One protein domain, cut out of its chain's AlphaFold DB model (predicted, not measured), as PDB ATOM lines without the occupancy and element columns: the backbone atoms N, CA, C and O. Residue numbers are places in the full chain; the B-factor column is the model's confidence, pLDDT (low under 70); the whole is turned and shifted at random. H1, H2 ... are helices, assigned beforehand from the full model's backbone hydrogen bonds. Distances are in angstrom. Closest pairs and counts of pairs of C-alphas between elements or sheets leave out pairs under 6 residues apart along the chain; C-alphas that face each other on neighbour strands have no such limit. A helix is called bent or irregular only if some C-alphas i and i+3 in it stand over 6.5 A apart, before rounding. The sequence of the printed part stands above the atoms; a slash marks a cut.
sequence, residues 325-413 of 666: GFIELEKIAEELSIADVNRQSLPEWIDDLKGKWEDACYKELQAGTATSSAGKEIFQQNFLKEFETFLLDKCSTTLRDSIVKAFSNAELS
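Overview. This is residues 325 to 413 of the 666 residues of the protein "DNA repair protein" of Legionella brunensis (UniProt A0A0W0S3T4). Picture a long hairpin of two helices, H2 and H3, running side by side in opposite ways, with two short helices, H1 and H4, packed over one side of the end away from the hairpin's turn. H1 packs on the first part of H2 and H4 on H1, while the turn between H2 and H3 sticks out at the other end with residues 365 to 371. The printed part has 89 residues with four named helices, H1, H2, H3 and H4 in that order, and no named strand. The class is all helix, with 66 of the 89 printed residues in the helices. The whole is only just compact, close to loose, with a radius of gyration of the C-alphas of 14.5 A, and it is elongated, its C-alphas spanning 46 by 26 by 21 A.

Arrangement. Begin with H1, residues 325 to 335, and compare it with H2, residues 345 to 366. They touch and form a helical hairpin, and their closest C-alphas are those of Ala 333 and Pro 347, 6.7 A apart. They run opposite ways at a shallow tilt of 22 degrees, and H2 touches H1 with residues 346 to 354 alone. Go on to H3, residues 373 to 394, which forms a second helical hairpin with H2. The two touch, run opposite ways at a shallow tilt of 7 degrees, and come closest at the C-alphas of Glu 364 and Gly 375, 7.0 A apart. H3 touches H2 with residues 375 to 383 alone. Last, look at H4, residues 397 to 407. It touches H1, with the C-alphas of Leu 329 and Ile 403 the closest at 7.1 A, and the two run opposite ways at a steep tilt of 44 degrees. H3 and H4 are close but not clearly touching, with 1 pair of C-alphas within 8 A, those of Leu 391 and Arg 400, 6.1 A apart. H1 and H3 are apart, and so are H2 and H4. The helix packing is mostly aligned, but only just: 2 of the 3 touching pairs are at a shallow tilt. In the backbone of H1, H2, H3 and H4, every O i to N i+4 pair is within hydrogen-bond range.

Along the chain. Find C-alpha 325 at (283.520, 356.292, 603.770), where H1 begins; from there the helix runs 15.3 A to C-alpha 335. After 9 residues you reach C-alpha 345 at (274.823, 346.156, 592.952), the first of H2, and its 22 residues take you 31.5 A to C-alpha 366 at (305.484, 353.229, 594.519). H3, also 22 residues long, runs 30.2 A from C-alpha 373 to C-alpha 394. It is neither bent nor irregular, but only just: C-alphas 391 and 394 are 6.1 A apart. H4 covers 15.1 A from C-alpha 397 to C-alpha 407, which you find at (278.149, 360.924, 605.881).

Size, cuts and confidence. The two C-alphas farthest apart are those of Ala 339, in the link from H1 to H2, and Gly 368, in the link from H2 to H3; 46.2 A lie between them. The first and last printed C-alphas, those of Gly 325 and Ser 413, are 9.8 A apart. The printed part has no cut. The link from H3 to H4 is tight, with 2 residues, while those from H1 to H2 and from H2 to H3 are short, with 9 and 6. The mean pLDDT of the printed part is 73.5; look for values under 70 at residues 337 to 345, 362, 364 to 376 and 410.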
ATOM      1  N   GLY A 325     284.734 356.299 604.581       83.81
ATOM      2  CA  GLY A 325     283.520 356.292 603.770       83.81
ATOM      3  C   GLY A 325     283.153 354.888 603.288       83.81
ATOM      4  O   GLY A 325     281.998 354.499 603.418       83.81
ATOM      5  N   PHE A 326     284.119 354.097 602.805       84.56
ATOM      6  CA  PHE A 326     283.873 352.698 602.439       84.56
ATOM      7  C   PHE A 326     283.431 351.846 603.629       84.56
ATOM      8  O   PHE A 326     282.469 351.102 603.490       84.56
ATOM      9  N   ILE A 327     284.072 351.989 604.795       84.50
ATOM     10  CA  ILE A 327     283.687 351.248 606.012       84.50
ATOM     11  C   ILE A 327     282.231 351.550 606.396       84.50
ATOM     12  O   ILE A 327     281.465 350.639 606.709       84.50
ATOM     13  N   GLU A 328     281.819 352.819 606.342       85.62
ATOM     14  CA  GLU A 328     280.438 353.185 606.665       85.62
ATOM     15  C   GLU A 328     279.449 352.698 605.590       85.62
ATOM     16  O   GLU A 328     278.349 352.264 605.924       85.62
ATOM     17  N   LEU A 329     279.839 352.696 604.309       82.06
ATOM     18  CA  LEU A 329     279.032 352.113 603.229       82.06
ATOM     19  C   LEU A 329     278.860 350.594 603.384       82.06
ATOM     20  O   LEU A 329     277.759 350.097 603.155       82.06
ATOM     21  N   GLU A 330     279.907 349.870 603.789       84.00
ATOM     22  CA  GLU A 330     279.849 348.431 604.088       84.00
ATOM     23  C   GLU A 330     278.869 348.161 605.236       84.00
ATOM     24  O   GLU A 330     277.965 347.340 605.099       84.00
ATOM     25  N   LYS A 331     278.963 348.932 606.325       85.00
ATOM     26  CA  LYS A 331     278.039 348.836 607.463       85.00
ATOM     27  C   LYS A 331     276.585 349.114 607.063       85.00
ATOM     28  O   LYS A 331     275.690 348.368 607.449       85.00
ATOM     29  N   ILE A 332     276.339 350.144 606.249       82.12
ATOM     30  CA  ILE A 332     274.999 350.434 605.710       82.12
ATOM     31  C   ILE A 332     274.501 349.271 604.839       82.12
ATOM     32  O   ILE A 332     273.334 348.889 604.929       82.12
ATOM     33  N   ALA A 333     275.370 348.691 604.006       80.06
ATOM     34  CA  ALA A 333     275.024 347.543 603.171       80.06
ATOM     35  C   ALA A 333     274.655 346.307 604.015       80.06
ATOM     36  O   ALA A 333     273.710 345.592 603.668       80.06
ATOM     37  N   GLU A 334     275.347 346.081 605.136       80.44
ATOM     38  CA  GLU A 334     275.029 345.029 606.107       80.44
ATOM     39  C   GLU A 334     273.692 345.285 606.828       80.44
ATOM     40  O   GLU A 334     272.860 344.379 606.924       80.44
ATOM     41  N   GLU A 335     273.442 346.517 607.286       80.56
ATOM     42  CA  GLU A 335     272.217 346.903 608.008       80.56
ATOM     43  C   GLU A 335     270.959 346.837 607.125       80.56
ATOM     44  O   GLU A 335     269.883 346.444 607.582       80.56
ATOM     45  N   LEU A 336     271.082 347.167 605.835       72.56
ATOM     46  CA  LEU A 336     269.970 347.157 604.875       72.56
ATOM     47  C   LEU A 336     269.647 345.766 604.313       72.56
ATOM     48  O   LEU A 336     268.757 345.615 603.467       72.56
ATOM     49  N   SER A 337     270.309 344.726 604.819       57.56
ATOM     50  CA  SER A 337     270.141 343.322 604.444       57.56
ATOM     51  C   SER A 337     268.767 342.719 604.807       57.56
ATOM     52  O   SER A 337     268.686 341.525 605.071       57.56
ATOM     53  N   ILE A 338     267.637 343.442 604.755       52.78
ATOM     54  CA  ILE A 338     266.312 342.838 605.027       52.78
ATOM     55  C   ILE A 338     265.219 343.078 603.956       52.78
ATOM     56  O   ILE A 338     264.341 342.223 603.880       52.78
ATOM     57  N   ALA A 339     265.242 344.085 603.058       52.75
ATOM     58  CA  ALA A 339     264.072 344.253 602.154       52.75
ATOM     59  C   ALA A 339     264.212 344.923 600.763       52.75
ATOM     60  O   ALA A 339     263.277 344.774 599.980       52.75
ATOM     61  N   ASP A 340     265.302 345.612 600.395       56.25
ATOM     62  CA  ASP A 340     265.317 346.409 599.145       56.25
ATOM     63  C   ASP A 340     265.927 345.691 597.916       56.25
ATOM     64  O   ASP A 340     266.975 345.044 597.974       56.25
ATOM     65  N   VAL A 341     265.244 345.822 596.770       46.94
ATOM     66  CA  VAL A 341     265.353 344.976 595.556       46.94
ATOM     67  C   VAL A 341     266.613 345.222 594.696       46.94
ATOM     68  O   VAL A 341     266.899 344.429 593.805       46.94
ATOM     69  N   ASN A 342     267.457 346.215 595.002       54.41
ATOM     70  CA  ASN A 342     268.730 346.465 594.286       54.41
ATOM     71  C   ASN A 342     269.978 345.897 595.004       54.41
ATOM     72  O   ASN A 342     271.087 346.418 594.888       54.41
ATOM     73  N   ARG A 343     269.802 344.798 595.748       52.44
ATOM     74  CA  ARG A 343     270.815 344.159 596.613       52.44
ATOM     75  C   ARG A 343     272.119 343.731 595.931       52.44
ATOM     76  O   ARG A 343     273.150 343.745 596.592       52.44
ATOM     77  N   GLN A 344     272.095 343.317 594.663       54.66
ATOM     78  CA  GLN A 344     273.304 342.789 594.008       54.66
ATOM     79  C   GLN A 344     274.323 343.883 593.668       54.66
ATOM     80  O   GLN A 344     275.514 343.613 593.679       54.66
ATOM     81  N   SER A 345     273.901 345.135 593.455       66.25
ATOM     82  CA  SER A 345     274.823 346.156 592.952       66.25
ATOM     83  C   SER A 345     275.617 346.909 594.019       66.25
ATOM     84  O   SER A 345     276.669 347.423 593.676       66.25
ATOM     85  N   LEU A 346     275.145 347.042 595.271       74.00
ATOM     86  CA  LEU A 346     275.832 347.901 596.256       74.00
ATOM     87  C   LEU A 346     277.134 347.269 596.788       74.00
ATOM     88  O   LEU A 346     278.161 347.929 596.656       74.00
ATOM     89  N   PRO A 347     277.152 346.030 597.322       78.50
ATOM     90  CA  PRO A 347     278.404 345.392 597.740       78.50
ATOM     91  C   PRO A 347     279.397 345.234 596.582       78.50
ATOM     92  O   PRO A 347     280.559 345.583 596.732       78.50
ATOM     93  N   GLU A 348     278.927 344.813 595.401       79.38
ATOM     94  CA  GLU A 348     279.774 344.681 594.203       79.38
ATOM     95  C   GLU A 348     280.368 346.029 593.755       79.38
ATOM     96  O   GLU A 348     281.526 346.096 593.342       79.38
ATOM     97  N   TRP A 349     279.600 347.118 593.855       81.19
ATOM     98  CA  TRP A 349     280.073 348.468 593.538       81.19
ATOM     99  C   TRP A 349     281.052 349.009 594.587       81.19
ATOM    100  O   TRP A 349     282.051 349.625 594.215       81.19
ATOM    101  N   ILE A 350     280.801 348.754 595.879       79.75
ATOM    102  CA  ILE A 350     281.741 349.073 596.964       79.75
ATOM    103  C   ILE A 350     283.061 348.333 596.730       79.75
ATOM    104  O   ILE A 350     284.113 348.967 596.765       79.75
ATOM    105  N   ASP A 351     283.011 347.034 596.424       77.94
ATOM    106  CA  ASP A 351     284.197 346.210 596.174       77.94
ATOM    107  C   ASP A 351     284.999 346.695 594.952       77.94
ATOM    108  O   ASP A 351     286.225 346.821 595.036       77.94
ATOM    109  N   ASP A 352     284.340 347.031 593.834       81.38
ATOM    110  CA  ASP A 352     285.002 347.594 592.643       81.38
ATOM    111  C   ASP A 352     285.699 348.930 592.954       81.38
ATOM    112  O   ASP A 352     286.875 349.130 592.630       81.38
ATOM    113  N   LEU A 353     285.005 349.845 593.639       79.19
ATOM    114  CA  LEU A 353     285.561 351.146 594.009       79.19
ATOM    115  C   LEU A 353     286.689 351.048 595.028       79.19
ATOM    116  O   LEU A 353     287.688 351.761 594.904       79.19
ATOM    117  N   LYS A 354     286.552 350.166 596.018       80.44
ATOM    118  CA  LYS A 354     287.593 349.884 597.002       80.44
ATOM    119  C   LYS A 354     288.828 349.313 596.313       80.44
ATOM    120  O   LYS A 354     289.929 349.787 596.575       80.44
ATOM    121  N   GLY A 355     288.652 348.406 595.350       76.81
ATOM    122  CA  GLY A 355     289.739 347.899 594.510       76.81
ATOM    123  C   GLY A 355     290.467 349.008 593.740       76.81
ATOM    124  O   GLY A 355     291.699 349.061 593.743       76.81
ATOM    125  N   LYS A 356     289.724 349.947 593.136       80.81
ATOM    126  CA  LYS A 356     290.304 351.122 592.457       80.81
ATOM    127  C   LYS A 356     291.014 352.074 593.432       80.81
ATOM    128  O   LYS A 356     292.065 352.614 593.089       80.81
ATOM    129  N   TRP A 357     290.463 352.279 594.629       81.25
ATOM    130  CA  TRP A 357     291.056 353.121 595.675       81.25
ATOM    131  C   TRP A 357     292.363 352.540 596.209       81.25
ATOM    132  O   TRP A 357     293.362 353.253 596.324       81.25
ATOM    133  N   GLU A 358     292.375 351.237 596.481       75.88
ATOM    134  CA  GLU A 358     293.570 350.510 596.893       75.88
ATOM    135  C   GLU A 358     294.665 350.587 595.819       75.88
ATOM    136  O   GLU A 358     295.822 350.841 596.157       75.88
ATOM    137  N   ASP A 359     294.318 350.444 594.534       75.00
ATOM    138  CA  ASP A 359     295.268 350.588 593.420       75.00
ATOM    139  C   ASP A 359     295.811 352.025 593.290       75.00
ATOM    140  O   ASP A 359     297.005 352.223 593.042       75.00
ATOM    141  N   ALA A 360     294.972 353.043 593.511       73.69
ATOM    142  CA  ALA A 360     295.391 354.447 593.504       73.69
ATOM    143  C   ALA A 360     296.357 354.770 594.657       73.69
ATOM    144  O   ALA A 360     297.438 355.310 594.416       73.69
ATOM    145  N   CYS A 361     296.018 354.376 595.890       70.56
ATOM    146  CA  CYS A 361     296.901 354.526 597.053       70.56
ATOM    147  C   CYS A 361     298.227 353.781 596.863       70.56
ATOM    148  O   CYS A 361     299.294 354.264 597.246       70.56
ATOM    149  N   TYR A 362     298.169 352.607 596.239       68.19
ATOM    150  CA  TYR A 362     299.343 351.798 595.963       68.19
ATOM    151  C   TYR A 362     300.314 352.464 594.976       68.19
ATOM    152  O   TYR A 362     301.525 352.491 595.215       68.19
ATOM    153  N   LYS A 363     299.796 353.047 593.889       70.50
ATOM    154  CA  LYS A 363     300.603 353.769 592.890       70.50
ATOM    155  C   LYS A 363     301.356 354.958 593.491       70.50
ATOM    156  O   LYS A 363     302.496 355.205 593.104       70.50
ATOM    157  N   GLU A 364     300.772 355.653 594.463       66.06
ATOM    158  CA  GLU A 364     301.461 356.738 595.176       66.06
ATOM    159  C   GLU A 364     302.607 356.239 596.056       66.06
ATOM    160  O   GLU A 364     303.674 356.855 596.093       66.06
ATOM    161  N   LEU A 365     302.420 355.097 596.723       62.88
ATOM    162  CA  LEU A 365     303.467 354.495 597.546       62.88
ATOM    163  C   LEU A 365     304.666 354.066 596.688       62.88
ATOM    164  O   LEU A 365     305.813 354.283 597.083       62.88
ATOM    165  N   GLN A 366     304.420 353.534 595.484       65.75
ATOM    166  CA  GLN A 366     305.484 353.229 594.519       65.75
ATOM    167  C   GLN A 366     306.213 354.474 594.001       65.75
ATOM    168  O   GLN A 366     307.416 354.408 593.746       65.75
ATOM    169  N   ALA A 367     305.510 355.600 593.842       66.19
ATOM    170  CA  ALA A 367     306.114 356.843 593.370       66.19
ATOM    171  C   ALA A 367     307.110 357.439 594.382       66.19
ATOM    172  O   ALA A 367     307.864 358.346 594.031       66.19
ATOM    173  N   GLY A 368     307.130 356.952 595.632       59.34
ATOM    174  CA  GLY A 368     308.020 357.443 596.691       59.34
ATOM    175  C   GLY A 368     307.750 358.898 597.092       59.34
ATOM    176  O   GLY A 368     308.447 359.454 597.939       59.34
ATOM    177  N   THR A 369     306.737 359.529 596.501       54.00
ATOM    178  CA  THR A 369     306.334 360.897 596.778       54.00
ATOM    179  C   THR A 369     305.311 360.875 597.899       54.00
ATOM    180  O   THR A 369     304.111 360.779 597.655       54.00
ATOM    181  N   ALA A 370     305.777 361.036 599.135       47.28
ATOM    182  CA  ALA A 370     304.917 361.284 600.294       47.28
ATOM    183  C   ALA A 370     304.068 362.578 600.170       47.28
ATOM    184  O   ALA A 370     303.311 362.906 601.078       47.28
ATOM    185  N   THR A 371     304.195 363.330 599.070       43.41
ATOM    186  CA  THR A 371     303.738 364.721 598.934       43.41
ATOM    187  C   THR A 371     302.960 365.041 597.655       43.41
ATOM    188  O   THR A 371     302.572 366.191 597.469       43.41
ATOM    189  N   SER A 372     302.678 364.080 596.775       50.50
ATOM    190  CA  SER A 372     301.847 364.365 595.597       50.50
ATOM    191  C   SER A 372     300.361 364.277 595.968       50.50
ATOM    192  O   SER A 372     299.699 363.295 595.645       50.50
ATOM    193  N   SER A 373     299.821 365.311 596.627       60.97
ATOM    194  CA  SER A 373     298.379 365.438 596.917       60.97
ATOM    195  C   SER A 373     297.499 365.282 595.667       60.97
ATOM    196  O   SER A 373     296.350 364.865 595.765       60.97
ATOM    197  N   ALA A 374     298.069 365.519 594.482       65.69
ATOM    198  CA  ALA A 374     297.397 365.423 593.196       65.69
ATOM    199  C   ALA A 374     296.787 364.041 592.898       65.69
ATOM    200  O   ALA A 374     295.711 363.981 592.311       65.69
ATOM    201  N   GLY A 375     297.425 362.928 593.285       66.12
ATOM    202  CA  GLY A 375     296.896 361.587 593.000       66.12
ATOM    203  C   GLY A 375     295.638 361.284 593.821       66.12
ATOM    204  O   GLY A 375     294.596 360.938 593.256       66.12
ATOM    205  N   LYS A 376     295.711 361.509 595.138       67.31
ATOM    206  CA  LYS A 376     294.569 361.425 596.064       67.31
ATOM    207  C   LYS A 376     293.453 362.384 595.691       67.31
ATOM    208  O   LYS A 376     292.300 361.977 595.713       67.31
ATOM    209  N   GLU A 377     293.779 363.619 595.318       75.31
ATOM    210  CA  GLU A 377     292.787 364.610 594.896       75.31
ATOM    211  C   GLU A 377     292.070 364.175 593.612       75.31
ATOM    212  O   GLU A 377     290.842 364.220 593.563       75.31
ATOM    213  N   ILE A 378     292.798 363.684 592.599       75.50
ATOM    214  CA  ILE A 378     292.198 363.176 591.354       75.50
ATOM    215  C   ILE A 378     291.308 361.964 591.640       75.50
ATOM    216  O   ILE A 378     290.187 361.892 591.132       75.50
ATOM    217  N   PHE A 379     291.769 361.013 592.461       76.06
ATOM    218  CA  PHE A 379     290.929 359.878 592.835       76.06
ATOM    219  C   PHE A 379     289.706 360.333 593.625       76.06
ATOM    220  O   PHE A 379     288.605 359.914 593.298       76.06
ATOM    221  N   GLN A 380     289.869 361.197 594.627       78.62
ATOM    222  CA  GLN A 380     288.761 361.705 595.432       78.62
ATOM    223  C   GLN A 380     287.730 362.418 594.554       78.62
ATOM    224  O   GLN A 380     286.539 362.203 594.739       78.62
ATOM    225  N   GLN A 381     288.157 363.204 593.564       81.25
ATOM    226  CA  GLN A 381     287.254 363.833 592.598       81.25
ATOM    227  C   GLN A 381     286.515 362.803 591.733       81.25
ATOM    228  O   GLN A 381     285.303 362.920 591.545       81.25
ATOM    229  N   ASN A 382     287.209 361.775 591.236       78.31
ATOM    230  CA  ASN A 382     286.585 360.700 590.461       78.31
ATOM    231  C   ASN A 382     285.616 359.869 591.316       78.31
ATOM    232  O   ASN A 382     284.504 359.591 590.875       78.31
ATOM    233  N   PHE A 383     285.999 359.544 592.552       80.06
ATOM    234  CA  PHE A 383     285.155 358.880 593.538       80.06
ATOM    235  C   PHE A 383     283.912 359.713 593.835       80.06
ATOM    236  O   PHE A 383     282.813 359.190 593.739       80.06
ATOM    237  N   LEU A 384     284.058 361.012 594.119       80.69
ATOM    238  CA  LEU A 384     282.932 361.920 594.348       80.69
ATOM    239  C   LEU A 384     281.975 361.946 593.155       80.69
ATOM    240  O   LEU A 384     280.764 361.958 593.350       80.69
ATOM    241  N   LYS A 385     282.504 361.912 591.928       80.62
ATOM    242  CA  LYS A 385     281.699 361.873 590.705       80.62
ATOM    243  C   LYS A 385     280.956 360.544 590.544       80.62
ATOM    244  O   LYS A 385     279.759 360.554 590.278       80.62
ATOM    245  N   GLU A 386     281.634 359.409 590.715       78.25
ATOM    246  CA  GLU A 386     281.000 358.083 590.650       78.25
ATOM    247  C   GLU A 386     279.986 357.885 591.791       78.25
ATOM    248  O   GLU A 386     278.914 357.320 591.573       78.25
ATOM    249  N   PHE A 387     280.286 358.406 592.983       79.56
ATOM    250  CA  PHE A 387     279.409 358.379 594.150       79.56
ATOM    251  C   PHE A 387     278.178 359.266 593.959       79.56
ATOM    252  O   PHE A 387     277.072 358.846 594.288       79.56
ATOM    253  N   GLU A 388     278.338 360.452 593.363       81.38
ATOM    254  CA  GLU A 388     277.227 361.320 592.960       81.38
ATOM    255  C   GLU A 388     276.278 360.589 592.008       81.38
ATOM    256  O   GLU A 388     275.082 360.502 592.284       81.38
ATOM    257  N   THR A 389     276.809 360.001 590.932       79.56
ATOM    258  CA  THR A 389     276.014 359.221 589.972       79.56
ATOM    259  C   THR A 389     275.318 358.040 590.648       79.56
ATOM    260  O   THR A 389     274.142 357.791 590.398       79.56
ATOM    261  N   PHE A 390     276.004 357.320 591.539       80.31
ATOM    262  CA  PHE A 390     275.396 356.215 592.278       80.31
ATOM    263  C   PHE A 390     274.219 356.684 593.147       80.31
ATOM    264  O   PHE A 390     273.130 356.109 593.072       80.31
ATOM    265  N   LEU A 391     274.415 357.747 593.935       76.44
ATOM    266  CA  LEU A 391     273.398 358.272 594.844       76.44
ATOM    267  C   LEU A 391     272.182 358.831 594.105       76.44
ATOM    268  O   LEU A 391     271.056 358.615 594.557       76.44
ATOM    269  N   LEU A 392     272.382 359.532 592.991       77.12
ATOM    270  CA  LEU A 392     271.289 360.175 592.260       77.12
ATOM    271  C   LEU A 392     270.538 359.193 591.351       77.12
ATOM    272  O   LEU A 392     269.306 359.207 591.362       77.12
ATOM    273  N   ASP A 393     271.245 358.286 590.667       74.75
ATOM    274  CA  ASP A 393     270.651 357.489 589.582       74.75
ATOM    275  C   ASP A 393     270.308 356.049 589.983       74.75
ATOM    276  O   ASP A 393     269.383 355.454 589.428       74.75
ATOM    277  N   LYS A 394     271.067 355.450 590.911       73.88
ATOM    278  CA  LYS A 394     270.987 354.003 591.208       73.88
ATOM    279  C   LYS A 394     270.431 353.678 592.594       73.88
ATOM    280  O   LYS A 394     270.070 352.531 592.862       73.88
ATOM    281  N   CYS A 395     270.374 354.672 593.472       72.25
ATOM    282  CA  CYS A 395     270.066 354.512 594.885       72.25
ATOM    283  C   CYS A 395     268.579 354.770 595.184       72.25
ATOM    284  O   CYS A 395     268.018 355.765 594.720       72.25
ATOM    285  N   SER A 396     267.941 353.901 595.982       76.31
ATOM    286  CA  SER A 396     266.594 354.164 596.513       76.31
ATOM    287  C   SER A 396     266.628 355.343 597.490       76.31
ATOM    288  O   SER A 396     267.663 355.627 598.091       76.31
ATOM    289  N   THR A 397     265.495 356.019 597.697       71.56
ATOM    290  CA  THR A 397     265.410 357.145 598.643       71.56
ATOM    291  C   THR A 397     265.848 356.738 600.055       71.56
ATOM    292  O   THR A 397     266.627 357.444 600.682       71.56
ATOM    293  N   THR A 398     265.438 355.556 600.526       74.94
ATOM    294  CA  THR A 398     265.788 355.045 601.862       74.94
ATOM    295  C   THR A 398     267.286 354.771 602.021       74.94
ATOM    296  O   THR A 398     267.877 355.136 603.042       74.94
ATOM    297  N   LEU A 399     267.924 354.161 601.015       76.44
ATOM    298  CA  LEU A 399     269.374 353.943 601.018       76.44
ATOM    299  C   LEU A 399     270.119 355.283 600.940       76.44
ATOM    300  O   LEU A 399     271.075 355.495 601.684       76.44
ATOM    301  N   ARG A 400     269.646 356.219 600.110       81.69
ATOM    302  CA  ARG A 400     270.228 357.561 599.971       81.69
ATOM    303  C   ARG A 400     270.191 358.326 601.294       81.69
ATOM    304  O   ARG A 400     271.222 358.851 601.703       81.69
ATOM    305  N   ASP A 401     269.054 358.318 601.990       79.38
ATOM    306  CA  ASP A 401     268.883 358.984 603.289       79.38
ATOM    307  C   ASP A 401     269.815 358.398 604.350       79.38
ATOM    308  O   ASP A 401     270.427 359.133 605.127       79.38
ATOM    309  N   SER A 402     269.959 357.071 604.352       80.19
ATOM    310  CA  SER A 402     270.856 356.361 605.268       80.19
ATOM    311  C   SER A 402     272.317 356.749 605.018       80.19
ATOM    312  O   SER A 402     273.031 357.081 605.965       80.19
ATOM    313  N   ILE A 403     272.733 356.806 603.747       79.69
ATOM    314  CA  ILE A 403     274.082 357.232 603.352       79.69
ATOM    315  C   ILE A 403     274.326 358.696 603.720       79.69
ATOM    316  O   ILE A 403     275.318 358.996 604.381       79.69
ATOM    317  N   VAL A 404     273.428 359.617 603.362       83.12
ATOM    318  CA  VAL A 404     273.617 361.045 603.670       83.12
ATOM    319  C   VAL A 404     273.658 361.289 605.172       83.12
ATOM    320  O   VAL A 404     274.522 362.028 605.643       83.12
ATOM    321  N   LYS A 405     272.796 360.628 605.949       83.81
ATOM    322  CA  LYS A 405     272.819 360.723 607.410       83.81
ATOM    323  C   LYS A 405     274.150 360.245 607.990       83.81
ATOM    324  O   LYS A 405     274.701 360.923 608.856       83.81
ATOM    325  N   ALA A 406     274.674 359.116 607.517       80.50
ATOM    326  CA  ALA A 406     275.942 358.577 607.997       80.50
ATOM    327  C   ALA A 406     277.139 359.467 607.608       80.50
ATOM    328  O   ALA A 406     278.041 359.695 608.415       80.50
ATOM    329  N   PHE A 407     277.098 360.053 606.409       84.31
ATOM    330  CA  PHE A 407     278.149 360.924 605.881       84.31
ATOM    331  C   PHE A 407     278.060 362.370 606.394       84.31
ATOM    332  O   PHE A 407     279.002 363.136 606.219       84.31
ATOM    333  N   SER A 408     276.970 362.757 607.065       82.06
ATOM    334  CA  SER A 408     276.787 364.109 607.622       82.06
ATOM    335  C   SER A 408     277.662 364.398 608.852       82.06
ATOM    336  O   SER A 408     277.643 365.512 609.375       82.06
ATOM    337  N   ASN A 409     278.430 363.421 609.345       81.25
ATOM    338  CA  ASN A 409     279.399 363.665 610.409       81.25
ATOM    339  C   ASN A 409     280.570 364.544 609.913       81.25
ATOM    340  O   ASN A 409     280.865 364.613 608.718       81.25
ATOM    341  N   ALA A 410     281.248 365.232 610.839       68.31
ATOM    342  CA  ALA A 410     282.288 366.206 610.495       68.31
ATOM    343  C   ALA A 410     283.434 365.608 609.653       68.31
ATOM    344  O   ALA A 410     283.988 366.304 608.807       68.31
ATOM    345  N   GLU A 411     283.755 364.323 609.837       78.31
ATOM    346  CA  GLU A 411     284.866 363.657 609.149       78.31
ATOM    347  C   GLU A 411     284.533 363.247 607.702       78.31
ATOM    348  O   GLU A 411     285.416 363.270 606.844       78.31
ATOM    349  N   LEU A 412     283.275 362.894 607.416       82.00
ATOM    350  CA  LEU A 412     282.826 362.389 606.110       82.00
ATOM    351  C   LEU A 412     282.045 363.413 605.283       82.00
ATOM    352  O   LEU A 412     281.822 363.180 604.097       82.00
ATOM    353  N   SER A 413     281.684 364.562 605.861       79.38
ATOM    354  CA  SER A 413     280.903 365.605 605.176       79.38
ATOM    355  C   SER A 413     281.526 366.066 603.851       79.38
ATOM    356  O   SER A 413     280.808 366.349 602.894       79.38
TER     357      SER A 413